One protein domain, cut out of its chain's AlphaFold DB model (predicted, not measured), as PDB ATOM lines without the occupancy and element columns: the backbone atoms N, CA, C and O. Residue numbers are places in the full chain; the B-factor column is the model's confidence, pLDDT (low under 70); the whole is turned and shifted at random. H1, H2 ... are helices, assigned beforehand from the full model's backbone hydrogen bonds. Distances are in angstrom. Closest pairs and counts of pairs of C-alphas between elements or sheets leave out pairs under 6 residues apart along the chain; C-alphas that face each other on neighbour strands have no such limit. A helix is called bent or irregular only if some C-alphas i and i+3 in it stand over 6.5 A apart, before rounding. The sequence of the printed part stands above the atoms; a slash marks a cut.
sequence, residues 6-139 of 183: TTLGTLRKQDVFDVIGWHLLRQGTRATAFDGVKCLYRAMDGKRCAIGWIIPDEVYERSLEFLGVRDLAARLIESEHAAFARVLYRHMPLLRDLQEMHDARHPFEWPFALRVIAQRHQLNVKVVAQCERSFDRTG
ATOM      1  N   THR A   6     -52.457 -22.250  13.820       68.94
ATOM      2  CA  THR A   6     -51.422 -22.634  14.796       68.94
ATOM      3  C   THR A   6     -50.117 -21.855  14.616       68.94
ATOM      4  O   THR A   6     -49.469 -21.480  15.590       68.94
ATOM      5  N   THR A   7     -49.725 -21.567  13.372       77.50
ATOM      6  CA  THR A   7     -48.490 -20.819  13.077       77.50
ATOM      7  C   THR A   7     -48.646 -19.304  13.213       77.50
ATOM      8  O   THR A   7     -47.648 -18.606  13.364       77.50
ATOM      9  N   LEU A   8     -49.876 -18.777  13.202       77.38
ATOM     10  CA  LEU A   8     -50.138 -17.335  13.238       77.38
ATOM     11  C   LEU A   8     -49.610 -16.655  14.506       77.38
ATOM     12  O   LEU A   8     -49.025 -15.576  14.429       77.38
ATOM     13  N   GLY A   9     -49.783 -17.285  15.672       75.31
ATOM     14  CA  GLY A   9     -49.439 -16.672  16.960       75.31
ATOM     15  C   GLY A   9     -47.945 -16.370  17.133       75.31
ATOM     16  O   GLY A   9     -47.581 -15.421  17.839       75.31
ATOM     17  N   THR A  10     -47.089 -17.136  16.452       84.88
ATOM     18  CA  THR A  10     -45.626 -17.101  16.584       84.88
ATOM     19  C   THR A  10     -44.918 -16.409  15.420       84.88
ATOM     20  O   THR A  10     -43.698 -16.262  15.469       84.88
ATOM     21  N   LEU A  11     -45.653 -15.925  14.407       88.62
ATOM     22  CA  LEU A  11     -45.063 -15.215  13.272       88.62
ATOM     23  C   LEU A  11     -44.314 -13.965  13.734       88.62
ATOM     24  O   LEU A  11     -44.905 -13.002  14.247       88.62
ATOM     25  N   ARG A  12     -43.002 -13.960  13.496       94.69
ATOM     26  CA  ARG A  12     -42.164 -12.775  13.647       94.69
ATOM     27  C   ARG A  12     -42.313 -11.905  12.406       94.69
ATOM     28  O   ARG A  12     -42.726 -12.359  11.342       94.69
ATOM     29  N   LYS A  13     -41.906 -10.642  12.531       96.44
ATOM     30  CA  LYS A  13     -41.945  -9.674  11.427       96.44
ATOM     31  C   LYS A  13     -41.173 -10.178  10.194       96.44
ATOM     32  O   LYS A  13     -41.645 -10.020   9.073       96.44
ATOM     33  N   GLN A  14     -40.033 -10.843  10.412       97.06
ATOM     34  CA  GLN A  14     -39.251 -11.470   9.342       97.06
ATOM     35  C   GLN A  14     -40.022 -12.584   8.630       97.06
ATOM     36  O   GLN A  14     -40.002 -12.633   7.409       97.06
ATOM     37  N   ASP A  15     -40.732 -13.438   9.369       95.31
ATOM     38  CA  ASP A  15     -41.458 -14.562   8.775       95.31
ATOM     39  C   ASP A  15     -42.603 -14.052   7.877       95.31
ATOM     40  O   ASP A  15     -42.817 -14.567   6.782       95.31
ATOM     41  N   VAL A  16     -43.289 -12.978   8.295       96.06
ATOM     42  CA  VAL A  16     -44.308 -12.289   7.480       96.06
ATOM     43  C   VAL A  16     -43.703 -11.724   6.194       96.06
ATOM     44  O   VAL A  16     -44.245 -11.944   5.111       96.06
ATOM     45  N   PHE A  17     -42.575 -11.019   6.304       97.69
ATOM     46  CA  PHE A  17     -41.879 -10.461   5.148       97.69
ATOM     47  C   PHE A  17     -41.401 -11.546   4.181       97.69
ATOM     48  O   PHE A  17     -41.613 -11.419   2.979       97.69
ATOM     49  N   ASP A  18     -40.810 -12.625   4.693       96.44
ATOM     50  CA  ASP A  18     -40.293 -13.718   3.871       96.44
ATOM     51  C   ASP A  18     -41.416 -14.443   3.131       96.44
ATOM     52  O   ASP A  18     -41.291 -14.706   1.935       96.44
ATOM     53  N   VAL A  19     -42.541 -14.719   3.798       95.12
ATOM     54  CA  VAL A  19     -43.707 -15.330   3.145       95.12
ATOM     55  C   VAL A  19     -44.224 -14.417   2.034       95.12
ATOM     56  O   VAL A  19     -44.293 -14.840   0.881       95.12
ATOM     57  N   ILE A  20     -44.545 -13.160   2.344       96.62
ATOM     58  CA  ILE A  20     -45.134 -12.244   1.359       96.62
ATOM     59  C   ILE A  20     -44.160 -11.983   0.205       96.62
ATOM     60  O   ILE A  20     -44.539 -12.107  -0.959       96.62
ATOM     61  N   GLY A  21     -42.897 -11.677   0.509       97.00
ATOM     62  CA  GLY A  21     -41.864 -11.397  -0.483       97.00
ATOM     63  C   GLY A  21     -41.627 -12.577  -1.423       97.00
ATOM     64  O   GLY A  21     -41.630 -12.396  -2.639       97.00
ATOM     65  N   TRP A  22     -41.503 -13.796  -0.888       95.88
ATOM     66  CA  TRP A  22     -41.361 -15.004  -1.706       95.88
ATOM     67  C   TRP A  22     -42.543 -15.181  -2.659       95.88
ATOM     68  O   TRP A  22     -42.361 -15.443  -3.848       95.88
ATOM     69  N   HIS A  23     -43.761 -15.037  -2.137       95.44
ATOM     70  CA  HIS A  23     -44.972 -15.306  -2.894       95.44
ATOM     71  C   HIS A  23     -45.226 -14.250  -3.973       95.44
ATOM     72  O   HIS A  23     -45.494 -14.615  -5.117       95.44
ATOM     73  N   LEU A  24     -45.072 -12.962  -3.655       96.06
ATOM     74  CA  LEU A  24     -45.238 -11.881  -4.628       96.06
ATOM     75  C   LEU A  24     -44.200 -11.961  -5.747       96.06
ATOM     76  O   LEU A  24     -44.563 -11.894  -6.918       96.06
ATOM     77  N   LEU A  25     -42.924 -12.170  -5.410       95.94
ATOM     78  CA  LEU A  25     -41.870 -12.249  -6.420       95.94
ATOM     79  C   LEU A  25     -42.076 -13.425  -7.377       95.94
ATOM     80  O   LEU A  25     -41.861 -13.269  -8.572       95.94
ATOM     81  N   ARG A  26     -42.535 -14.583  -6.886       94.00
ATOM     82  CA  ARG A  26     -42.853 -15.729  -7.756       94.00
ATOM     83  C   ARG A  26     -44.152 -15.549  -8.535       94.00
ATOM     84  O   ARG A  26     -44.253 -16.069  -9.639       94.00
ATOM     85  N   GLN A  27     -45.131 -14.841  -7.971       94.31
ATOM     86  CA  GLN A  27     -46.379 -14.518  -8.661       94.31
ATOM     87  C   GLN A  27     -46.136 -13.563  -9.833       94.31
ATOM     88  O   GLN A  27     -46.751 -13.728 -10.881       94.31
ATOM     89  N   GLY A  28     -45.257 -12.568  -9.666       93.62
ATOM     90  CA  GLY A  28     -44.799 -11.679 -10.740       93.62
ATOM     91  C   GLY A  28     -45.876 -10.773 -11.351       93.62
ATOM     92  O   GLY A  28     -45.636 -10.125 -12.364       93.62
ATOM     93  N   THR A  29     -47.071 -10.722 -10.764       93.94
ATOM     94  CA  THR A  29     -48.182  -9.884 -11.224       93.94
ATOM     95  C   THR A  29     -49.147  -9.585 -10.078       93.94
ATOM     96  O   THR A  29     -49.166 -10.305  -9.076       93.94
ATOM     97  N   ARG A  30     -49.923  -8.505 -10.194       94.31
ATOM     98  CA  ARG A  30     -50.874  -8.065  -9.163       94.31
ATOM     99  C   ARG A  30     -52.115  -8.957  -9.143       94.31
ATOM    100  O   ARG A  30     -52.552  -9.451 -10.180       94.31
ATOM    101  N   ALA A  31     -52.693  -9.131  -7.958       93.56
ATOM    102  CA  ALA A  31     -54.027  -9.700  -7.810       93.56
ATOM    103  C   ALA A  31     -55.049  -8.558  -7.839       93.56
ATOM    104  O   ALA A  31     -55.220  -7.851  -6.847       93.56
ATOM    105  N   THR A  32     -55.690  -8.347  -8.986       91.31
ATOM    106  CA  THR A  32     -56.668  -7.270  -9.181       91.31
ATOM    107  C   THR A  32     -57.990  -7.806  -9.710       91.31
ATOM    108  O   THR A  32     -58.033  -8.851 -10.359       91.31
ATOM    109  N   ALA A  33     -59.067  -7.067  -9.460       86.06
ATOM    110  CA  ALA A  33     -60.344  -7.265 -10.129       86.06
ATOM    111  C   ALA A  33     -60.217  -7.018 -11.644       86.06
ATOM    112  O   ALA A  33     -59.185  -6.555 -12.134       86.06
ATOM    113  N   PHE A  34     -61.276  -7.347 -12.389       73.69
ATOM    114  CA  PHE A  34     -61.309  -7.318 -13.859       73.69
ATOM    115  C   PHE A  34     -60.978  -5.936 -14.460       73.69
ATOM    116  O   PHE A  34     -60.560  -5.850 -15.609       73.69
ATOM    117  N   ASP A  35     -61.126  -4.867 -13.674       75.19
ATOM    118  CA  ASP A  35     -60.785  -3.492 -14.048       75.19
ATOM    119  C   ASP A  35     -59.301  -3.135 -13.837       75.19
ATOM    120  O   ASP A  35     -58.855  -2.074 -14.265       75.19
ATOM    121  N   GLY A  36     -58.515  -3.992 -13.177       71.31
ATOM    122  CA  GLY A  36     -57.119  -3.717 -12.829       71.31
ATOM    123  C   GLY A  36     -56.935  -2.629 -11.764       71.31
ATOM    124  O   GLY A  36     -55.796  -2.309 -11.421       71.31
ATOM    125  N   VAL A  37     -58.029  -2.068 -11.241       77.94
ATOM    126  CA  VAL A  37     -58.020  -0.923 -10.321       77.94
ATOM    127  C   VAL A  37     -58.044  -1.402  -8.880       77.94
ATOM    128  O   VAL A  37     -57.315  -0.878  -8.038       77.94
ATOM    129  N   LYS A  38     -58.878  -2.401  -8.577       85.44
ATOM    130  CA  LYS A  38     -59.062  -2.858  -7.196       85.44
ATOM    131  C   LYS A  38     -58.223  -4.086  -6.895       85.44
ATOM    132  O   LYS A  38     -58.345  -5.105  -7.568       85.44
ATOM    133  N   CYS A  39     -57.409  -3.996  -5.847       91.56
ATOM    134  CA  CYS A  39     -56.707  -5.139  -5.277       91.56
ATOM    135  C   CYS A  39     -57.708  -6.187  -4.761       91.56
ATOM    136  O   CYS A  39     -58.696  -5.836  -4.116       91.56
ATOM    137  N   LEU A  40     -57.412  -7.463  -5.010       95.12
ATOM    138  CA  LEU A  40     -58.109  -8.606  -4.427       95.12
ATOM    139  C   LEU A  40     -57.172  -9.361  -3.490       95.12
ATOM    140  O   LEU A  40     -56.027  -9.664  -3.844       95.12
ATOM    141  N   TYR A  41     -57.666  -9.724  -2.311       96.31
ATOM    142  CA  TYR A  41     -56.980 -10.667  -1.441       96.31
ATOM    143  C   TYR A  41     -56.819 -12.010  -2.146       96.31
ATOM    144  O   TYR A  41     -55.725 -12.579  -2.111       96.31
ATOM    145  N   ARG A  42     -57.862 -12.501  -2.828       95.94
ATOM    146  CA  ARG A  42     -57.797 -13.728  -3.631       95.94
ATOM    147  C   ARG A  42     -58.508 -13.553  -4.971       95.94
ATOM    148  O   ARG A  42     -59.733 -13.547  -5.057       95.94
ATOM    149  N   ALA A  43     -57.720 -13.467  -6.038       92.94
ATOM    150  CA  ALA A  43     -58.226 -13.450  -7.402       92.94
ATOM    151  C   ALA A  43     -58.655 -14.855  -7.866       92.94
ATOM    152  O   ALA A  43     -58.195 -15.878  -7.351       92.94
ATOM    153  N   MET A  44     -59.533 -14.908  -8.873       89.75
ATOM    154  CA  MET A  44     -60.084 -16.167  -9.401       89.75
ATOM    155  C   MET A  44     -59.033 -17.070 -10.060       89.75
ATOM    156  O   MET A  44     -59.208 -18.282 -10.105       89.75
ATOM    157  N   ASP A  45     -57.934 -16.496 -10.541       89.62
ATOM    158  CA  ASP A  45     -56.813 -17.215 -11.154       89.62
ATOM    159  C   ASP A  45     -55.777 -17.716 -10.128       89.62
ATOM    160  O   ASP A  45     -54.681 -18.144 -10.489       89.62
ATOM    161  N   GLY A  46     -56.116 -17.657  -8.836       90.88
ATOM    162  CA  GLY A  46     -55.275 -18.130  -7.738       90.88
ATOM    163  C   GLY A  46     -54.225 -17.124  -7.267       90.88
ATOM    164  O   GLY A  46     -53.514 -17.415  -6.299       90.88
ATOM    165  N   LYS A  47     -54.134 -15.943  -7.893       94.81
ATOM    166  CA  LYS A  47     -53.251 -14.869  -7.429       94.81
ATOM    167  C   LYS A  47     -53.771 -14.266  -6.135       94.81
ATOM    168  O   LYS A  47     -54.975 -14.195  -5.889       94.81
ATOM    169  N   ARG A  48     -52.847 -13.798  -5.306       96.06
ATOM    170  CA  ARG A  48     -53.153 -13.123  -4.045       96.06
ATOM    171  C   ARG A  48     -52.324 -11.859  -3.923       96.06
ATOM    172  O   ARG A  48     -51.188 -11.809  -4.402       96.06
ATOM    173  N   CYS A  49     -52.881 -10.835  -3.293       96.00
ATOM    174  CA  CYS A  49     -52.105  -9.649  -2.957       96.00
ATOM    175  C   CYS A  49     -51.172  -9.916  -1.766       96.00
ATOM    176  O   CYS A  49     -51.131 -11.024  -1.223       96.00
ATOM    177  N   ALA A  50     -50.461  -8.878  -1.317       94.81
ATOM    178  CA  ALA A  50     -49.596  -8.949  -0.143       94.81
ATOM    179  C   ALA A  50     -50.311  -9.537   1.089       94.81
ATOM    180  O   ALA A  50     -49.826 -10.494   1.690       94.81
ATOM    181  N   ILE A  51     -51.488  -9.009   1.437       95.81
ATOM    182  CA  ILE A  51     -52.253  -9.466   2.606       95.81
ATOM    183  C   ILE A  51     -52.908 -10.826   2.348       95.81
ATOM    184  O   ILE A  51     -52.923 -11.681   3.229       95.81
ATOM    185  N   GLY A  52     -53.371 -11.083   1.125       95.81
ATOM    186  CA  GLY A  52     -54.010 -12.347   0.756       95.81
ATOM    187  C   GLY A  52     -53.147 -13.591   1.002       95.81
ATOM    188  O   GLY A  52     -53.679 -14.668   1.275       95.81
ATOM    189  N   TRP A  53     -51.818 -13.457   0.960       94.88
ATOM    190  CA  TRP A  53     -50.887 -14.548   1.275       94.88
ATOM    191  C   TRP A  53     -50.829 -14.929   2.755       94.88
ATOM    192  O   TRP A  53     -50.441 -16.055   3.066       94.88
ATOM    193  N   ILE A  54     -51.222 -14.028   3.656       94.19
ATOM    194  CA  ILE A  54     -51.199 -14.277   5.102       94.19
ATOM    195  C   ILE A  54     -52.581 -14.525   5.705       94.19
ATOM    196  O   ILE A  54     -52.643 -14.949   6.854       94.19
ATOM    197  N   ILE A  55     -53.665 -14.290   4.956       94.00
ATOM    198  CA  ILE A  55     -55.025 -14.651   5.377       94.00
ATOM    199  C   ILE A  55     -55.167 -16.178   5.300       94.00
ATOM    200  O   ILE A  55     -55.089 -16.722   4.189       94.00
ATOM    201  N   PRO A  56     -55.395 -16.875   6.429       92.31
ATOM    202  CA  PRO A  56     -55.656 -18.312   6.427       92.31
ATOM    203  C   PRO A  56     -56.895 -18.663   5.600       92.31
ATOM    204  O   PRO A  56     -57.803 -17.846   5.453       92.31
ATOM    205  N   ASP A  57     -56.940 -19.874   5.046       91.75
ATOM    206  CA  ASP A  57     -58.062 -20.304   4.203       91.75
ATOM    207  C   ASP A  57     -59.378 -20.334   4.994       91.75
ATOM    208  O   ASP A  57     -60.404 -19.924   4.466       91.75
ATOM    209  N   GLU A  58     -59.318 -20.724   6.267       91.12
ATOM    210  CA  GLU A  58     -60.448 -20.767   7.198       91.12
ATOM    211  C   GLU A  58     -60.968 -19.388   7.628       91.12
ATOM    212  O   GLU A  58     -62.101 -19.286   8.078       91.12
ATOM    213  N   VAL A  59     -60.157 -18.333   7.487       93.69
ATOM    214  CA  VAL A  59     -60.561 -16.951   7.803       93.69
ATOM    215  C   VAL A  59     -61.090 -16.237   6.563       93.69
ATOM    216  O   VAL A  59     -61.799 -15.238   6.663       93.69
ATOM    217  N   TYR A  60     -60.689 -16.682   5.373       94.56
ATOM    218  CA  TYR A  60     -61.023 -15.978   4.150       94.56
ATOM    219  C   TYR A  60     -62.495 -16.159   3.780       94.56
ATOM    220  O   TYR A  60     -62.962 -17.261   3.504       94.56
ATOM    221  N   GLU A  61     -63.175 -15.033   3.600       94.44
ATOM    222  CA  GLU A  61     -64.484 -14.960   2.972       94.44
ATOM    223  C   GLU A  61     -64.478 -13.882   1.890       94.44
ATOM    224  O   GLU A  61     -63.830 -12.845   2.035       94.44
ATOM    225  N   ARG A  62     -65.285 -14.063   0.834       94.19
ATOM    226  CA  ARG A  62     -65.454 -13.029  -0.208       94.19
ATOM    227  C   ARG A  62     -65.932 -11.689   0.361       94.19
ATOM    228  O   ARG A  62     -65.663 -10.654  -0.233       94.19
ATOM    229  N   SER A  63     -66.620 -11.701   1.505       94.44
ATOM    230  CA  SER A  63     -67.104 -10.498   2.190       94.44
ATOM    231  C   SER A  63     -65.980  -9.622   2.769       94.44
ATOM    232  O   SER A  63     -66.250  -8.499   3.199       94.44
ATOM    233  N   LEU A  64     -64.742 -10.133   2.814       94.06
ATOM    234  CA  LEU A  64     -63.549  -9.418   3.273       94.06
ATOM    235  C   LEU A  64     -62.836  -8.665   2.148       94.06
ATOM    236  O   LEU A  64     -61.967  -7.839   2.426       94.06
ATOM    237  N   GLU A  65     -63.169  -8.963   0.891       95.12
ATOM    238  CA  GLU A  65     -62.575  -8.286  -0.253       95.12
ATOM    239  C   GLU A  65     -62.842  -6.778  -0.202       95.12
ATOM    240  O   GLU A  65     -63.855  -6.318   0.328       95.12
ATOM    241  N   PHE A  66     -61.908  -6.002  -0.755       92.00
ATOM    242  CA  PHE A  66     -61.927  -4.531  -0.770       92.00
ATOM    243  C   PHE A  66     -61.775  -3.834   0.590       92.00
ATOM    244  O   PHE A  66     -61.761  -2.602   0.632       92.00
ATOM    245  N   LEU A  67     -61.604  -4.570   1.691       92.56
ATOM    246  CA  LEU A  67     -61.217  -3.974   2.969       92.56
ATOM    247  C   LEU A  67     -59.731  -3.611   2.964       92.56
ATOM    248  O   LEU A  67     -58.890  -4.374   2.487       92.56
ATOM    249  N   GLY A  68     -59.373  -2.474   3.558       92.06
ATOM    250  CA  GLY A  68     -57.982  -2.207   3.913       92.06
ATOM    251  C   GLY A  68     -57.533  -3.119   5.061       92.06
ATOM    252  O   GLY A  68     -58.349  -3.550   5.873       92.06
ATOM    253  N   VAL A  69     -56.226  -3.373   5.193       94.75
ATOM    254  CA  VAL A  69     -55.684  -4.241   6.266       94.75
ATOM    255  C   VAL A  69     -56.104  -3.799   7.678       94.75
ATOM    256  O   VAL A  69     -56.318  -4.634   8.555       94.75
ATOM    257  N   ARG A  70     -56.268  -2.487   7.900       95.00
ATOM    258  CA  ARG A  70     -56.750  -1.938   9.175       95.00
ATOM    259  C   ARG A  70     -58.213  -2.294   9.426       95.00
ATOM    260  O   ARG A  70     -58.545  -2.701  10.534       95.00
ATOM    261  N   ASP A  71     -59.056  -2.146   8.411       95.56
ATOM    262  CA  ASP A  71     -60.496  -2.387   8.519       95.56
ATOM    263  C   ASP A  71     -60.776  -3.891   8.623       95.56
ATOM    264  O   ASP A  71     -61.620  -4.315   9.408       95.56
ATOM    265  N   LEU A  72     -59.980  -4.710   7.926       96.12
ATOM    266  CA  LEU A  72     -59.942  -6.158   8.111       96.12
ATOM    267  C   LEU A  72     -59.620  -6.522   9.567       96.12
ATOM    268  O   LEU A  72     -60.355  -7.288  10.184       96.12
ATOM    269  N   ALA A  73     -58.550  -5.965  10.142       96.56
ATOM    270  CA  ALA A  73     -58.178  -6.246  11.529       96.56
ATOM    271  C   ALA A  73     -59.269  -5.816  12.525       96.56
ATOM    272  O   ALA A  73     -59.579  -6.570  13.444       96.56
ATOM    273  N   ALA A  74     -59.880  -4.646  12.311       96.94
ATOM    274  CA  ALA A  74     -60.975  -4.148  13.141       96.94
ATOM    275  C   ALA A  74     -62.213  -5.049  13.060       96.94
ATOM    276  O   ALA A  74     -62.814  -5.356  14.079       96.94
ATOM    277  N   ARG A  75     -62.561  -5.543  11.869       95.69
ATOM    278  CA  ARG A  75     -63.691  -6.460  11.698       95.69
ATOM    279  C   ARG A  75     -63.458  -7.819  12.362       95.69
ATOM    280  O   ARG A  75     -64.394  -8.424  12.869       95.69
ATOM    281  N   LEU A  76     -62.222  -8.313  12.342       95.88
ATOM    282  CA  LEU A  76     -61.892  -9.642  12.862       95.88
ATOM    283  C   LEU A  76     -61.642  -9.670  14.377       95.88
ATOM    284  O   LEU A  76     -61.621 -10.753  14.955       95.88
ATOM    285  N   ILE A  77     -61.417  -8.528  15.037       96.25
ATOM    286  CA  ILE A  77     -61.077  -8.521  16.472       96.25
ATOM    287  C   ILE A  77     -62.251  -8.940  17.365       96.25
ATOM    288  O   ILE A  77     -62.024  -9.472  18.451       96.25
ATOM    289  N   GLU A  78     -63.480  -8.736  16.893       92.88
ATOM    290  CA  GLU A  78     -64.723  -9.087  17.590       92.88
ATOM    291  C   GLU A  78     -65.288 -10.449  17.150       92.88
ATOM    292  O   GLU A  78     -66.337 -10.866  17.632       92.88
ATOM    293  N   SER A  79     -64.601 -11.161  16.249       93.81
ATOM    294  CA  SER A  79     -65.019 -12.480  15.764       93.81
ATOM    295  C   SER A  79     -64.196 -13.617  16.379       93.81
ATOM    296  O   SER A  79     -63.213 -13.409  17.097       93.81
ATOM    297  N   GLU A  80     -64.547 -14.859  16.037       93.38
ATOM    298  CA  GLU A  80     -63.756 -16.054  16.366       93.38
ATOM    299  C   GLU A  80     -62.316 -16.018  15.810       93.38
ATOM    300  O   GLU A  80     -61.448 -16.770  16.254       93.38
ATOM    301  N   HIS A  81     -62.016 -15.093  14.892       93.75
ATOM    302  CA  HIS A  81     -60.691 -14.895  14.301       93.75
ATOM    303  C   HIS A  81     -59.870 -13.781  14.976       93.75
ATOM    304  O   HIS A  81     -58.850 -13.346  14.428       93.75
ATOM    305  N   ALA A  82     -60.235 -13.354  16.191       93.75
ATOM    306  CA  ALA A  82     -59.524 -12.315  16.945       93.75
ATOM    307  C   ALA A  82     -58.012 -12.577  17.095       93.75
ATOM    308  O   ALA A  82     -57.203 -11.645  17.143       93.75
ATOM    309  N   ALA A  83     -57.591 -13.846  17.134       92.31
ATOM    310  CA  ALA A  83     -56.176 -14.212  17.147       92.31
ATOM    311  C   ALA A  83     -55.436 -13.724  15.888       92.31
ATOM    312  O   ALA A  83     -54.339 -13.175  15.998       92.31
ATOM    313  N   PHE A  84     -56.046 -13.859  14.709       93.69
ATOM    314  CA  PHE A  84     -55.475 -13.355  13.464       93.69
ATOM    315  C   PHE A  84     -55.506 -11.826  13.407       93.69
ATOM    316  O   PHE A  84     -54.508 -11.213  13.031       93.69
ATOM    317  N   ALA A  85     -56.581 -11.191  13.886       95.50
ATOM    318  CA  ALA A  85     -56.645  -9.733  14.007       95.50
ATOM    319  C   ALA A  85     -55.463  -9.167  14.817       95.50
ATOM    320  O   ALA A  85     -54.817  -8.204  14.403       95.50
ATOM    321  N   ARG A  86     -55.097  -9.813  15.934       94.88
ATOM    322  CA  ARG A  86     -53.920  -9.429  16.738       94.88
ATOM    323  C   ARG A  86     -52.604  -9.562  15.968       94.88
ATOM    324  O   ARG A  86     -51.704  -8.750  16.173       94.88
ATOM    325  N   VAL A  87     -52.482 -10.548  15.079       94.25
ATOM    326  CA  VAL A  87     -51.314 -10.696  14.191       94.25
ATOM    327  C   VAL A  87     -51.263  -9.556  13.175       94.25
ATOM    328  O   VAL A  87     -50.196  -8.966  12.989       94.25
ATOM    329  N   LEU A  88     -52.403  -9.194  12.578       95.88
ATOM    330  CA  LEU A  88     -52.493  -8.047  11.675       95.88
ATOM    331  C   LEU A  88     -52.088  -6.750  12.385       95.88
ATOM    332  O   LEU A  88     -51.242  -6.021  11.874       95.88
ATOM    333  N   TYR A  89     -52.606  -6.490  13.591       96.81
ATOM    334  CA  TYR A  89     -52.217  -5.319  14.385       96.81
ATOM    335  C   TYR A  89     -50.726  -5.303  14.728       96.81
ATOM    336  O   TYR A  89     -50.070  -4.275  14.556       96.81
ATOM    337  N   ARG A  90     -50.165  -6.441  15.157       96.00
ATOM    338  CA  ARG A  90     -48.739  -6.571  15.499       96.00
ATOM    339  C   ARG A  90     -47.822  -6.184  14.335       96.00
ATOM    340  O   ARG A  90     -46.778  -5.576  14.558       96.00
ATOM    341  N   HIS A  91     -48.203  -6.540  13.110       97.12
ATOM    342  CA  HIS A  91     -47.381  -6.339  11.910       97.12
ATOM    343  C   HIS A  91     -47.878  -5.202  11.010       97.12
ATOM    344  O   HIS A  91     -47.341  -5.010   9.921       97.12
ATOM    345  N   MET A  92     -48.853  -4.415  11.470       97.56
ATOM    346  CA  MET A  92     -49.570  -3.409  10.679       97.56
ATOM    347  C   MET A  92     -48.656  -2.460   9.883       97.56
ATOM    348  O   MET A  92     -48.926  -2.260   8.697       97.56
ATOM    349  N   PRO A  93     -47.563  -1.902  10.450       97.94
ATOM    350  CA  PRO A  93     -46.683  -1.022   9.683       97.94
ATOM    351  C   PRO A  93     -46.025  -1.723   8.488       97.94
ATOM    352  O   PRO A  93     -45.955  -1.153   7.405       97.94
ATOM    353  N   LEU A  94     -45.582  -2.973   8.662       98.38
ATOM    354  CA  LEU A  94     -44.989  -3.765   7.579       98.38
ATOM    355  C   LEU A  94     -46.043  -4.130   6.529       98.38
ATOM    356  O   LEU A  94     -45.798  -4.007   5.333       98.38
ATOM    357  N   LEU A  95     -47.215  -4.579   6.979       97.94
ATOM    358  CA  LEU A  95     -48.303  -5.001   6.100       97.94
ATOM    359  C   LEU A  95     -48.804  -3.861   5.211       97.94
ATOM    360  O   LEU A  95     -49.061  -4.078   4.030       97.94
ATOM    361  N   ARG A  96     -48.883  -2.642   5.755       97.38
ATOM    362  CA  ARG A  96     -49.200  -1.443   4.977       97.38
ATOM    363  C   ARG A  96     -48.167  -1.165   3.893       97.38
ATOM    364  O   ARG A  96     -48.559  -0.989   2.748       97.38
ATOM    365  N   ASP A  97     -46.881  -1.166   4.239       98.19
ATOM    366  CA  ASP A  97     -45.812  -0.896   3.272       98.19
ATOM    367  C   ASP A  97     -45.794  -1.937   2.138       98.19
ATOM    368  O   ASP A  97     -45.597  -1.597   0.972       98.19
ATOM    369  N   LEU A  98     -46.033  -3.212   2.464       97.81
ATOM    370  CA  LEU A  98     -46.103  -4.294   1.478       97.81
ATOM    371  C   LEU A  98     -47.334  -4.182   0.569       97.81
ATOM    372  O   LEU A  98     -47.224  -4.420  -0.634       97.81
ATOM    373  N   GLN A  99     -48.495  -3.822   1.122       95.88
ATOM    374  CA  GLN A  99     -49.715  -3.600   0.342       95.88
ATOM    375  C   GLN A  99     -49.572  -2.370  -0.567       95.88
ATOM    376  O   GLN A  99     -49.875  -2.452  -1.752       95.88
ATOM    377  N   GLU A 100     -49.025  -1.266  -0.053       95.94
ATOM    378  CA  GLU A 100     -48.759  -0.053  -0.832       95.94
ATOM    379  C   GLU A 100     -47.805  -0.334  -1.999       95.94
ATOM    380  O   GLU A 100     -48.070   0.061  -3.133       95.94
ATOM    381  N   MET A 101     -46.728  -1.086  -1.754       96.69
ATOM    382  CA  MET A 101     -45.834  -1.539  -2.817       96.69
ATOM    383  C   MET A 101     -46.566  -2.383  -3.868       96.69
ATOM    384  O   MET A 101     -46.376  -2.154  -5.061       96.69
ATOM    385  N   HIS A 102     -47.385  -3.351  -3.447       94.94
ATOM    386  CA  HIS A 102     -48.141  -4.206  -4.366       94.94
ATOM    387  C   HIS A 102     -49.085  -3.387  -5.257       94.94
ATOM    388  O   HIS A 102     -49.168  -3.652  -6.455       94.94
ATOM    389  N   ASP A 103     -49.773  -2.398  -4.689       92.81
ATOM    390  CA  ASP A 103     -50.806  -1.643  -5.397       92.81
ATOM    391  C   ASP A 103     -50.219  -0.558  -6.309       92.81
ATOM    392  O   ASP A 103     -50.688  -0.385  -7.438       92.81
ATOM    393  N   ALA A 104     -49.172   0.136  -5.847       93.75
ATOM    394  CA  ALA A 104     -48.639   1.335  -6.496       93.75
ATOM    395  C   ALA A 104     -47.440   1.091  -7.428       93.75
ATOM    396  O   ALA A 104     -47.093   1.981  -8.206       93.75
ATOM    397  N   ARG A 105     -46.770  -0.066  -7.345       94.38
ATOM    398  CA  ARG A 105     -45.545  -0.350  -8.117       94.38
ATOM    399  C   ARG A 105     -45.768  -1.437  -9.151       94.38
ATOM    400  O   ARG A 105     -46.486  -2.410  -8.905       94.38
ATOM    401  N   HIS A 106     -45.092  -1.314 -10.288       94.75
ATOM    402  CA  HIS A 106     -45.096  -2.379 -11.280       94.75
ATOM    403  C   HIS A 106     -44.312  -3.599 -10.747       94.75
ATOM    404  O   HIS A 106     -43.290  -3.411 -10.084       94.75
ATOM    405  N   PRO A 107     -44.718  -4.852 -11.045       95.25
ATOM    406  CA  PRO A 107     -44.032  -6.050 -10.550       95.25
ATOM    407  C   PRO A 107     -42.510  -6.105 -10.751       95.25
ATOM    408  O   PRO A 107     -41.801  -6.605  -9.880       95.25
ATOM    409  N   PHE A 108     -41.988  -5.542 -11.848       94.12
ATOM    410  CA  PHE A 108     -40.538  -5.456 -12.096       94.12
ATOM    411  C   PHE A 108     -39.792  -4.629 -11.031       94.12
ATOM    412  O   PHE A 108     -38.604  -4.844 -10.806       94.12
ATOM    413  N   GLU A 109     -40.470  -3.694 -10.359       95.75
ATOM    414  CA  GLU A 109     -39.896  -2.847  -9.306       95.75
ATOM    415  C   GLU A 109     -39.924  -3.520  -7.927       95.75
ATOM    416  O   GLU A 109     -39.220  -3.083  -7.011       95.75
ATOM    417  N   TRP A 110     -40.725  -4.577  -7.744       97.25
ATOM    418  CA  TRP A 110     -40.920  -5.218  -6.439       97.25
ATOM    419  C   TRP A 110     -39.620  -5.698  -5.782       97.25
ATOM    420  O   TRP A 110     -39.466  -5.444  -4.587       97.25
ATOM    421  N   PRO A 111     -38.638  -6.310  -6.480       97.62
ATOM    422  CA  PRO A 111     -37.378  -6.700  -5.844       97.62
ATOM    423  C   PRO A 111     -36.619  -5.519  -5.232       97.62
ATOM    424  O   PRO A 111     -36.001  -5.653  -4.174       97.62
ATOM    425  N   PHE A 112     -36.635  -4.356  -5.887       96.81
ATOM    426  CA  PHE A 112     -35.998  -3.155  -5.358       96.81
ATOM    427  C   PHE A 112     -36.796  -2.594  -4.178       96.81
ATOM    428  O   PHE A 112     -36.242  -2.367  -3.101       96.81
ATOM    429  N   ALA A 113     -38.112  -2.447  -4.336       98.06
ATOM    430  CA  ALA A 113     -38.972  -1.901  -3.294       98.06
ATOM    431  C   ALA A 113     -38.994  -2.775  -2.024       98.06
ATOM    432  O   ALA A 113     -38.941  -2.248  -0.914       98.06
ATOM    433  N   LEU A 114     -38.959  -4.105  -2.160       98.38
ATOM    434  CA  LEU A 114     -38.851  -5.034  -1.031       98.38
ATOM    435  C   LEU A 114     -37.550  -4.850  -0.241       98.38
ATOM    436  O   LEU A 114     -37.570  -4.986   0.980       98.38
ATOM    437  N   ARG A 115     -36.428  -4.504  -0.890       98.50
ATOM    438  CA  ARG A 115     -35.176  -4.179  -0.180       98.50
ATOM    439  C   ARG A 115     -35.307  -2.894   0.634       98.50
ATOM    440  O   ARG A 115     -34.857  -2.857   1.775       98.50
ATOM    441  N   VAL A 116     -35.959  -1.873   0.074       98.38
ATOM    442  CA  VAL A 116     -36.229  -0.605   0.775       98.38
ATOM    443  C   VAL A 116     -37.133  -0.838   1.989       98.38
ATOM    444  O   VAL A 116     -36.844  -0.352   3.083       98.38
ATOM    445  N   ILE A 117     -38.196  -1.633   1.828       98.56
ATOM    446  CA  ILE A 117     -39.087  -2.022   2.931       98.56
ATOM    447  C   ILE A 117     -38.306  -2.809   3.988       98.56
ATOM    448  O   ILE A 117     -38.394  -2.492   5.174       98.56
ATOM    449  N   ALA A 118     -37.496  -3.790   3.584       98.50
ATOM    450  CA  ALA A 118     -36.687  -4.564   4.517       98.50
ATOM    451  C   ALA A 118     -35.752  -3.667   5.338       98.50
ATOM    452  O   ALA A 118     -35.708  -3.796   6.559       98.50
ATOM    453  N   GLN A 119     -35.074  -2.706   4.705       98.19
ATOM    454  CA  GLN A 119     -34.219  -1.745   5.401       98.19
ATOM    455  C   GLN A 119     -35.005  -0.924   6.434       98.19
ATOM    456  O   GLN A 119     -34.588  -0.835   7.589       98.19
ATOM    457  N   ARG A 120     -36.166  -0.373   6.051       98.31
ATOM    458  CA  ARG A 120     -37.029   0.422   6.944       98.31
ATOM    459  C   ARG A 120     -37.488  -0.372   8.170       98.31
ATOM    460  O   ARG A 120     -37.575   0.176   9.265       98.31
ATOM    461  N   HIS A 121     -37.769  -1.661   7.989       98.06
ATOM    462  CA  HIS A 121     -38.250  -2.549   9.050       98.06
ATOM    463  C   HIS A 121     -37.143  -3.336   9.764       98.06
ATOM    464  O   HIS A 121     -37.471  -4.128  10.650       98.06
ATOM    465  N   GLN A 122     -35.869  -3.101   9.419       98.31
ATOM    466  CA  GLN A 122     -34.689  -3.806   9.946       98.31
ATOM    467  C   GLN A 122     -34.750  -5.329   9.718       98.31
ATOM    468  O   GLN A 122     -34.484  -6.133  10.610       98.31
ATOM    469  N   LEU A 123     -35.138  -5.720   8.507       98.38
ATOM    470  CA  LEU A 123     -35.334  -7.101   8.079       98.38
ATOM    471  C   LEU A 123     -34.223  -7.565   7.139       98.38
ATOM    472  O   LEU A 123     -33.537  -6.783   6.480       98.38
ATOM    473  N   ASN A 124     -34.069  -8.878   7.053       97.94
ATOM    474  CA  ASN A 124     -33.128  -9.526   6.164       97.94
ATOM    475  C   ASN A 124     -33.710  -9.691   4.746       97.94
ATOM    476  O   ASN A 124     -34.865 -10.074   4.581       97.94
ATOM    477  N   VAL A 125     -32.884  -9.461   3.719       97.19
ATOM    478  CA  VAL A 125     -33.274  -9.510   2.292       97.19
ATOM    479  C   VAL A 125     -32.984 -10.848   1.594       97.19
ATOM    480  O   VAL A 125     -33.085 -10.938   0.370       97.19
ATOM    481  N   LYS A 126     -32.617 -11.906   2.333       96.25
ATOM    482  CA  LYS A 126     -32.265 -13.231   1.778       96.25
ATOM    483  C   LYS A 126     -33.330 -13.774   0.828       96.25
ATOM    484  O   LYS A 126     -32.964 -14.323  -0.211       96.25
ATOM    485  N   VAL A 127     -34.611 -13.592   1.156       95.31
ATOM    486  CA  VAL A 127     -35.728 -14.044   0.316       95.31
ATOM    487  C   VAL A 127     -35.710 -13.394  -1.071       95.31
ATOM    488  O   VAL A 127     -35.860 -14.087  -2.075       95.31
ATOM    489  N   VAL A 128     -35.421 -12.090  -1.149       94.81
ATOM    490  CA  VAL A 128     -35.361 -11.343  -2.414       94.81
ATOM    491  C   VAL A 128     -34.227 -11.885  -3.284       94.81
ATOM    492  O   VAL A 128     -34.442 -12.259  -4.435       94.81
ATOM    493  N   ALA A 129     -33.038 -12.046  -2.693       91.62
ATOM    494  CA  ALA A 129     -31.868 -12.585  -3.385       91.62
ATOM    495  C   ALA A 129     -32.032 -14.060  -3.810       91.62
ATOM    496  O   ALA A 129     -31.344 -14.533  -4.714       91.62
ATOM    497  N   GLN A 130     -32.876 -14.836  -3.125       90.62
ATOM    498  CA  GLN A 130     -33.178 -16.221  -3.498       90.62
ATOM    499  C   GLN A 130     -34.104 -16.286  -4.720       90.62
ATOM    500  O   GLN A 130     -33.907 -17.135  -5.594       90.62
ATOM    501  N   CYS A 131     -35.091 -15.393  -4.793       88.00
ATOM    502  CA  CYS A 131     -36.006 -15.315  -5.924       88.00
ATOM    503  C   CYS A 131     -35.278 -14.905  -7.210       88.00
ATOM    504  O   CYS A 131     -35.434 -15.591  -8.213       88.00
ATOM    505  N   GLU A 132     -34.412 -13.889  -7.171       82.62
ATOM    506  CA  GLU A 132     -33.637 -13.436  -8.343       82.62
ATOM    507  C   GLU A 132     -32.788 -14.560  -8.961       82.62
ATOM    508  O   GLU A 132     -32.887 -14.835 -10.153       82.62
ATOM    509  N   ARG A 133     -32.064 -15.324  -8.131       75.25
ATOM    510  CA  ARG A 133     -31.264 -16.482  -8.581       75.25
ATOM    511  C   ARG A 133     -32.090 -17.609  -9.202       75.25
ATOM    512  O   ARG A 133     -31.550 -18.439  -9.933       75.25
ATOM    513  N   SER A 134     -33.372 -17.694  -8.855       69.81
ATOM    514  CA  SER A 134     -34.265 -18.716  -9.401       69.81
ATOM    515  C   SER A 134     -34.707 -18.368 -10.824       69.81
ATOM    516  O   SER A 134     -34.861 -19.281 -11.629       69.81
ATOM    517  N   PHE A 135     -34.841 -17.076 -11.150       61.12
ATOM    518  CA  PHE A 135     -35.192 -16.613 -12.497       61.12
ATOM    519  C   PHE A 135     -34.053 -16.835 -13.500       61.12
ATOM    520  O   PHE A 135     -34.299 -17.373 -14.581       61.12
ATOM    521  N   ASP A 136     -32.805 -16.568 -13.097       58.88
ATOM    522  CA  ASP A 136     -31.615 -16.780 -13.938       58.88
ATOM    523  C   ASP A 136     -31.434 -18.245 -14.374       58.88
ATOM    524  O   ASP A 136     -30.920 -18.526 -15.454       58.88
ATOM    525  N   ARG A 137     -31.876 -19.207 -13.551       56.09
ATOM    526  CA  ARG A 137     -31.739 -20.646 -13.840       56.09
ATOM    527  C   ARG A 137     -32.845 -21.215 -14.725       56.09
ATOM    528  O   ARG A 137     -32.639 -22.259 -15.333       56.09
ATOM    529  N   THR A 138     -34.005 -20.565 -14.793       55.69
ATOM    530  CA  THR A 138     -35.150 -21.039 -15.590       55.69
ATOM    531  C   THR A 138     -35.146 -20.546 -17.038       55.69
ATOM    532  O   THR A 138     -36.053 -20.889 -17.787       55.69
ATOM    533  N   GLY A 139     -34.154 -19.746 -17.449       42.75
ATOM    534  CA  GLY A 139     -34.041 -19.249 -18.827       42.75
ATOM    535  C   GLY A 139     -35.130 -18.251 -19.241       42.75
ATOM    536  O   GLY A 139     -35.168 -17.826 -20.391       42.75
TER     537      GLY A 139
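This is residues 6 to 139 of the 183 residues of an uncharacterized protein of Paraburkholderia graminis (strain ATCC 700544 / DSM 17151 / LMG 18924 / NCIMB 13744 / C4D1M) (UniProt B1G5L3). Four nearly aligned helical rods, H1, H3b, H4 and H5, form a bundle side by side, and a short helical hairpin of H2 and H3a makes the opposite end of the long axis. A long loop, residues 28 to 68, passes through the middle of the domain on its way from H1 to H2. The printed part has 134 residues with five named helices, H1 to H5, and no named strand; its class is all helix. It is compact, with a radius of gyration of the C-alphas of 14.6 A and spans of 47 by 35 by 24 A.

H1, residues 13 to 27, is apart from H2, residues 69 to 76. H3, residues 82 to 104, was assigned as one helix by its hydrogen bonds but is bent, C-alphas 90 and 93 being 8.3 A apart; its arms H3a, 82 to 90, and H3b, 93 to 104, stand about perpendicular at 81 degrees. H2 and H3a touch as a hairpin, closest at the C-alphas of Ala 73 and Ala 85, 4.5 A. H3b and H4, residues 107 to 121, form another, at a shallow tilt of 19 degrees, closest at the C-alphas of Asp 97 and Ile 117, 6.8 A. H4 is irregular, with C-alphas 108 and 111 7.1 A apart. H1 touches H4, opposite ways at 6 degrees, a shallow tilt, closest at the C-alphas of Gly 21 and Leu 114, 7.1 A. H5, residues 126 to 137, touches H1 with residues 127 to 131 alone, closest at the C-alphas of Asp 18 and Val 127, 5.8 A. H4 and H5, a hairpin, only just touch, with 3 pairs of C-alphas within 8 A, the closest those of Pro 111 and Val 128, 6.1 A. Every O i to N i+4 pair is within hydrogen-bond range in H1, H2, H3a and H3b, against 8 of 11 in H4 and 6 of 8 in H5.

H1 begins at C-alpha 13 (-41.945, -9.674, 11.427) and is 21.1 A long; H2 is 10.5 A, H3a 12.3 A, H3b 16.5 A and H4 20.7 A. H5, 17.3 A, ends at C-alpha 137 (-31.739, -20.646, -13.840).

The C-alphas farthest apart are those of Glu 78 and Gly 139, 48.7 A. The printed part has no cut. The link from H1 to H2 is long; the other three are tight. Residue 6 and residues 134 to 139 have pLDDT under 70.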